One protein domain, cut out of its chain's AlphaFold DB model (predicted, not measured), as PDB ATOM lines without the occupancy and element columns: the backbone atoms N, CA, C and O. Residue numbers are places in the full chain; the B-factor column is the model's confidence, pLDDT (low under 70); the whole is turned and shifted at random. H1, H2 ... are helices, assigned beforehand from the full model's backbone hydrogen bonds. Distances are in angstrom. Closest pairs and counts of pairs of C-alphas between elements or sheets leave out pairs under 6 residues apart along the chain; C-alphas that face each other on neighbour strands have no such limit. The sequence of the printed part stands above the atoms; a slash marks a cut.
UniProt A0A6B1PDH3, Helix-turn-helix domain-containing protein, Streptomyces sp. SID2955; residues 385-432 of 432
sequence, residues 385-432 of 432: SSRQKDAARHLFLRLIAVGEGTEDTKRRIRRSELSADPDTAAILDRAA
ATOM      1  N   SER A 385      19.256 -56.244  67.270       90.44
ATOM      2  CA  SER A 385      20.095 -55.063  67.028       90.44
ATOM      3  C   SER A 385      21.534 -55.288  67.520       90.44
ATOM      4  O   SER A 385      21.780 -56.176  68.331       90.44
ATOM      5  N   SER A 386      22.505 -54.466  67.100       89.31
ATOM      6  CA  SER A 386      23.899 -54.615  67.558       89.31
ATOM      7  C   SER A 386      24.042 -54.564  69.085       89.31
ATOM      8  O   SER A 386      24.762 -55.377  69.652       89.31
ATOM      9  N   ARG A 387      23.292 -53.684  69.769       87.62
ATOM     10  CA  ARG A 387      23.274 -53.636  71.245       87.62
ATOM     11  C   ARG A 387      22.668 -54.896  71.861       87.62
ATOM     12  O   ARG A 387      23.198 -55.419  72.836       87.62
ATOM     13  N   GLN A 388      21.595 -55.415  71.265       87.88
ATOM     14  CA  GLN A 388      20.971 -56.661  71.709       87.88
ATOM     15  C   GLN A 388      21.875 -57.877  71.464       87.88
ATOM     16  O   GLN A 388      21.877 -58.794  72.272       87.88
ATOM     17  N   LYS A 389      22.679 -57.891  70.397       89.12
ATOM     18  CA  LYS A 389      23.671 -58.949  70.148       89.12
ATOM     19  C   LYS A 389      24.747 -58.987  71.237       89.12
ATOM     20  O   LYS A 389      25.045 -60.063  71.756       89.12
ATOM     21  N   ASP A 390      25.261 -57.827  71.644       86.69
ATOM     22  CA  ASP A 390      26.232 -57.727  72.743       86.69
ATOM     23  C   ASP A 390      25.620 -58.171  74.084       86.69
ATOM     24  O   ASP A 390      26.213 -58.974  74.814       86.69
ATOM     25  N   ALA A 391      24.395 -57.723  74.383       85.69
ATOM     26  CA  ALA A 391      23.655 -58.154  75.567       85.69
ATOM     27  C   ALA A 391      23.369 -59.668  75.551       85.69
ATOM     28  O   ALA A 391      23.584 -60.347  76.557       85.69
ATOM     29  N   ALA A 392      22.970 -60.225  74.403       86.31
ATOM     30  CA  ALA A 392      22.739 -61.656  74.220       86.31
ATOM     31  C   ALA A 392      24.018 -62.467  74.450       86.31
ATOM     32  O   ALA A 392      23.974 -63.490  75.128       86.31
ATOM     33  N   ARG A 393      25.177 -61.997  73.966       85.56
ATOM     34  CA  ARG A 393      26.472 -62.645  74.221       85.56
ATOM     35  C   ARG A 393      26.778 -62.712  75.717       85.56
ATOM     36  O   ARG A 393      27.128 -63.778  76.220       85.56
ATOM     37  N   HIS A 394      26.630 -61.600  76.439       84.19
ATOM     38  CA  HIS A 394      26.828 -61.580  77.891       84.19
ATOM     39  C   HIS A 394      25.827 -62.479  78.621       84.19
ATOM     40  O   HIS A 394      26.206 -63.191  79.551       84.19
ATOM     41  N   LEU A 395      24.566 -62.491  78.188       86.19
ATOM     42  CA  LEU A 395      23.533 -63.360  78.738       86.19
ATOM     43  C   LEU A 395      23.874 -64.842  78.533       86.19
ATOM     44  O   LEU A 395      23.881 -65.597  79.501       86.19
ATOM     45  N   PHE A 396      24.203 -65.258  77.307       85.31
ATOM     46  CA  PHE A 396      24.518 -66.652  76.987       85.31
ATOM     47  C   PHE A 396      25.738 -67.162  77.749       85.31
ATOM     48  O   PHE A 396      25.685 -68.263  78.289       85.31
ATOM     49  N   LEU A 397      26.789 -66.349  77.892       83.62
ATOM     50  CA  LEU A 397      27.953 -66.716  78.705       83.62
ATOM     51  C   LEU A 397      27.596 -66.919  80.183       83.62
ATOM     52  O   LEU A 397      28.178 -67.771  80.846       83.62
ATOM     53  N   ARG A 398      26.615 -66.177  80.711       82.62
ATOM     54  CA  ARG A 398      26.132 -66.376  82.084       82.62
ATOM     55  C   ARG A 398      25.296 -67.652  82.234       82.62
ATOM     56  O   ARG A 398      25.258 -68.207  83.330       82.62
ATOM     57  N   LEU A 399      24.651 -68.125  81.168       83.44
ATOM     58  CA  LEU A 399      23.844 -69.354  81.154       83.44
ATOM     59  C   LEU A 399      24.680 -70.639  81.032       83.44
ATOM     60  O   LEU A 399      24.110 -71.727  80.940       83.44
ATOM     61  N   ILE A 400      26.008 -70.536  81.066       80.38
ATOM     62  CA  ILE A 400      26.934 -71.670  81.052       80.38
ATOM     63  C   ILE A 400      27.608 -71.771  82.427       80.38
ATOM     64  O   ILE A 400      28.037 -70.769  83.001       80.38
ATOM     65  N   ALA A 401      27.684 -72.984  82.969       72.19
ATOM     66  CA  ALA A 401      28.547 -73.325  84.092       72.19
ATOM     67  C   ALA A 401      29.708 -74.163  83.553       72.19
ATOM     68  O   ALA A 401      29.494 -75.267  83.044       72.19
ATOM     69  N   VAL A 402      30.919 -73.614  83.651       70.56
ATOM     70  CA  VAL A 402      32.137 -74.280  83.181       70.56
ATOM     71  C   VAL A 402      32.394 -75.505  84.051       70.56
ATOM     72  O   VAL A 402      32.417 -75.395  85.278       70.56
ATOM     73  N   GLY A 403      32.545 -76.670  83.426       59.25
ATOM     74  CA  GLY A 403      32.876 -77.897  84.144       59.25
ATOM     75  C   GLY A 403      34.337 -77.879  84.596       59.25
ATOM     76  O   GLY A 403      35.234 -77.658  83.786       59.25
ATOM     77  N   GLU A 404      34.618 -78.137  85.876       57.88
ATOM     78  CA  GLU A 404      35.992 -78.342  86.360       57.88
ATOM     79  C   GLU A 404      36.500 -79.737  85.939       57.88
ATOM     80  O   GLU A 404      36.566 -80.665  86.740       57.88
ATOM     81  N   GLY A 405      36.831 -79.904  84.651       57.12
ATOM     82  CA  GLY A 405      37.337 -81.165  84.083       57.12
ATOM     83  C   GLY A 405      36.282 -82.068  83.425       57.12
ATOM     84  O   GLY A 405      36.625 -83.149  82.947       57.12
ATOM     85  N   THR A 406      35.027 -81.623  83.353       64.69
ATOM     86  CA  THR A 406      33.938 -82.233  82.565       64.69
ATOM     87  C   THR A 406      33.457 -81.264  81.486       64.69
ATOM     88  O   THR A 406      33.830 -80.093  81.496       64.69
ATOM     89  N   GLU A 407      32.600 -81.717  80.565       65.56
ATOM     90  CA  GLU A 407      31.944 -80.802  79.623       65.56
ATOM     91  C   GLU A 407      31.145 -79.712  80.353       65.56
ATOM     92  O   GLU A 407      30.578 -79.941  81.430       65.56
ATOM     93  N   ASP A 408      31.053 -78.545  79.716       72.50
ATOM     94  CA  ASP A 408      30.260 -77.425  80.202       72.50
ATOM     95  C   ASP A 408      28.788 -77.819  80.396       72.50
ATOM     96  O   ASP A 408      28.182 -78.584  79.633       72.50
ATOM     97  N   THR A 409      28.189 -77.285  81.457       65.25
ATOM     98  CA  THR A 409      26.788 -77.526  81.806       65.25
ATOM     99  C   THR A 409      25.974 -76.245  81.684       65.25
ATOM    100  O   THR A 409      26.502 -75.136  81.662       65.25
ATOM    101  N   LYS A 410      24.652 -76.379  81.576       76.38
ATOM    102  CA  LYS A 410      23.753 -75.221  81.593       76.38
ATOM    103  C   LYS A 410      23.648 -74.663  83.016       76.38
ATOM    104  O   LYS A 410      23.542 -75.419  83.976       76.38
ATOM    105  N   ARG A 411      23.586 -73.342  83.141       75.44
ATOM    106  CA  ARG A 411      23.289 -72.628  84.385       75.44
ATOM    107  C   ARG A 411      21.916 -71.981  84.291       75.44
ATOM    108  O   ARG A 411      21.656 -71.167  83.408       75.44
ATOM    109  N   ARG A 412      21.037 -72.301  85.241       71.44
ATOM    110  CA  ARG A 412      19.770 -71.580  85.418       71.44
ATOM    111  C   ARG A 412      20.025 -70.275  86.165       71.44
ATOM    112  O   ARG A 412      20.734 -70.261  87.168       71.44
ATOM    113  N   ILE A 413      19.431 -69.192  85.678       73.06
ATOM    114  CA  ILE A 413      19.517 -67.861  86.281       73.06
ATOM    115  C   ILE A 413      18.097 -67.360  86.517       73.06
ATOM    116  O   ILE A 413      17.246 -67.464  85.630       73.06
ATOM    117  N   ARG A 414      17.814 -66.822  87.708       71.00
ATOM    118  CA  ARG A 414      16.523 -66.168  87.958       71.00
ATOM    119  C   ARG A 414      16.467 -64.855  87.184       71.00
ATOM    120  O   ARG A 414      17.448 -64.122  87.152       71.00
ATOM    121  N   ARG A 415      15.305 -64.491  86.629       73.69
ATOM    122  CA  ARG A 415      15.143 -63.199  85.926       73.69
ATOM    123  C   ARG A 415      15.564 -61.995  86.783       73.69
ATOM    124  O   ARG A 415      16.088 -61.034  86.245       73.69
ATOM    125  N   SER A 416      15.424 -62.082  88.109       73.81
ATOM    126  CA  SER A 416      15.884 -61.062  89.065       73.81
ATOM    127  C   SER A 416      17.408 -60.879  89.136       73.81
ATOM    128  O   SER A 416      17.873 -59.872  89.653       73.81
ATOM    129  N   GLU A 417      18.193 -61.859  88.683       69.81
ATOM    130  CA  GLU A 417      19.660 -61.783  88.615       69.81
ATOM    131  C   GLU A 417      20.151 -61.165  87.294       69.81
ATOM    132  O   GLU A 417      21.349 -60.906  87.129       69.81
ATOM    133  N   LEU A 418      19.257 -60.979  86.320       76.25
ATOM    134  CA  LEU A 418      19.562 -60.334  85.049       76.25
ATOM    135  C   LEU A 418      19.407 -58.819  85.195       76.25
ATOM    136  O   LEU A 418      18.607 -58.339  85.997       76.25
ATOM    137  N   SER A 419      20.208 -58.058  84.451       67.81
ATOM    138  CA  SER A 419      20.063 -56.606  84.408       67.81
ATOM    139  C   SER A 419      18.669 -56.254  83.893       67.81
ATOM    140  O   SER A 419      18.193 -56.835  82.921       67.81
ATOM    141  N   ALA A 420      18.017 -55.280  84.532       70.31
ATOM    142  CA  ALA A 420      16.729 -54.744  84.085       70.31
ATOM    143  C   ALA A 420      16.876 -53.831  82.850       70.31
ATOM    144  O   ALA A 420      16.091 -52.902  82.663       70.31
ATOM    145  N   ASP A 421      17.920 -54.038  82.045       79.81
ATOM    146  CA  ASP A 421      18.130 -53.232  80.858       79.81
ATOM    147  C   ASP A 421      17.100 -53.610  79.773       79.81
ATOM    148  O   ASP A 421      16.720 -54.783  79.654       79.81
ATOM    149  N   PRO A 422      16.622 -52.631  78.982       79.19
ATOM    150  CA  PRO A 422      15.571 -52.861  77.991       79.19
ATOM    151  C   PRO A 422      15.954 -53.886  76.918       79.19
ATOM    152  O   PRO A 422      15.077 -54.563  76.381       79.19
ATOM    153  N   ASP A 423      17.247 -54.014  76.607       80.88
ATOM    154  CA  ASP A 423      17.738 -54.926  75.578       80.88
ATOM    155  C   ASP A 423      17.685 -56.379  76.071       80.88
ATOM    156  O   ASP A 423      17.151 -57.237  75.368       80.88
ATOM    157  N   THR A 424      18.124 -56.657  77.304       80.88
ATOM    158  CA  THR A 424      17.975 -57.977  77.943       80.88
ATOM    159  C   THR A 424      16.508 -58.371  78.087       80.88
ATOM    160  O   THR A 424      16.157 -59.511  77.785       80.88
ATOM    161  N   ALA A 425      15.627 -57.447  78.483       79.06
ATOM    162  CA  ALA A 425      14.190 -57.720  78.559       79.06
ATOM    163  C   ALA A 425      13.602 -58.098  77.185       79.06
ATOM    164  O   ALA A 425      12.939 -59.126  77.061       79.06
ATOM    165  N   ALA A 426      13.925 -57.337  76.135       79.50
ATOM    166  CA  ALA A 426      13.469 -57.622  74.775       79.50
ATOM    167  C   ALA A 426      13.990 -58.966  74.231       79.50
ATOM    168  O   ALA A 426      13.270 -59.656  73.506       79.50
ATOM    169  N   ILE A 427      15.223 -59.356  74.577       82.31
ATOM    170  CA  ILE A 427      15.792 -60.670  74.231       82.31
ATOM    171  C   ILE A 427      15.007 -61.784  74.930       82.31
ATOM    172  O   ILE A 427      14.641 -62.762  74.284       82.31
ATOM    173  N   LEU A 428      14.725 -61.634  76.228       80.75
ATOM    174  CA  LEU A 428      13.991 -62.632  77.015       80.75
ATOM    175  C   LEU A 428      12.541 -62.801  76.554       80.75
ATOM    176  O   LEU A 428      12.054 -63.928  76.549       80.75
ATOM    177  N   ASP A 429      11.868 -61.717  76.169       77.31
ATOM    178  CA  ASP A 429      10.492 -61.765  75.661       77.31
ATOM    179  C   ASP A 429      10.416 -62.383  74.262       77.31
ATOM    180  O   ASP A 429       9.446 -63.059  73.941       77.31
ATOM    181  N   ARG A 430      11.443 -62.181  73.427       73.12
ATOM    182  CA  ARG A 430      11.532 -62.808  72.099       73.12
ATOM    183  C   ARG A 430      11.965 -64.272  72.138       73.12
ATOM    184  O   ARG A 430      11.728 -64.984  71.169       73.12
ATOM    185  N   ALA A 431      12.668 -64.687  73.191       68.25
ATOM    186  CA  ALA A 431      13.153 -66.055  73.366       68.25
ATOM    187  C   ALA A 431      12.165 -66.969  74.119       68.25
ATOM    188  O   ALA A 431      12.403 -68.176  74.180       68.25
ATOM    189  N   ALA A 432      11.119 -66.395  74.728       53.97
ATOM    190  CA  ALA A 432      10.027 -67.110  75.396       53.97
ATOM    191  C   ALA A 432       8.969 -67.565  74.385       53.97
ATOM    192  O   ALA A 432       8.433 -68.679  74.588       53.97
TER     193      ALA A 432
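What this domain is: This is residues 385 to 432 of the 432 residues of the protein "Helix-turn-helix domain-containing protein" of Streptomyces sp. SID2955 (UniProt A0A6B1PDH3). Two helices, H1 and H2, pack crosswise at one end of an elongated model, and a long loop with no named element runs on beyond the end of H1, turns around Gly 405 and folds back to the start of H2. A short antiparallel pairing, residues 400 to 401 with residues 409 to 410, ties the two limbs of the loop's far part together. You have 48 printed residues with two named helices, H1 then H2, and no named strand. The class is all helix, though just 23 of the 48 residues are in named elements. The whole is loose, with a radius of gyration of the C-alphas of 12.0 A and spans of 36 by 22 by 17 A.

How they stand to each other: Start with H1, residues 386 to 398, and go along the long link of 23 residues, 399 to 421, to H2, residues 422 to 431. The two helices touch, and their closest C-alphas are those of Gln 388 and Asp 423, 5.3 A apart. Their lines are about perpendicular at 71 degrees, only just past a steep tilt. In H1 and H2 every O i to N i+4 pair is within hydrogen-bond range.

Where its parts are: Find C-alpha 386 at (23.899, -54.615, 67.558); from there H1 runs 18.8 A to C-alpha 398 at (26.132, -66.376, 82.084). Look next at C-alpha 405 in the loop, at (37.337, -81.165, 84.083). H2 begins at C-alpha 422 and runs 14.2 A to C-alpha 431 at (13.153, -66.055, 73.366).

The domain as a whole: The two C-alphas farthest apart are those of Gly 405 and Pro 422, 36.2 A. The printed part has no cut and ends at residue 432, the chain's last residue. Read the B-factor column for the model's confidence: the mean pLDDT of the printed part is 76.5, and it is under 70 at residues 403 to 407, 409, 417, 419 and 431 to 432.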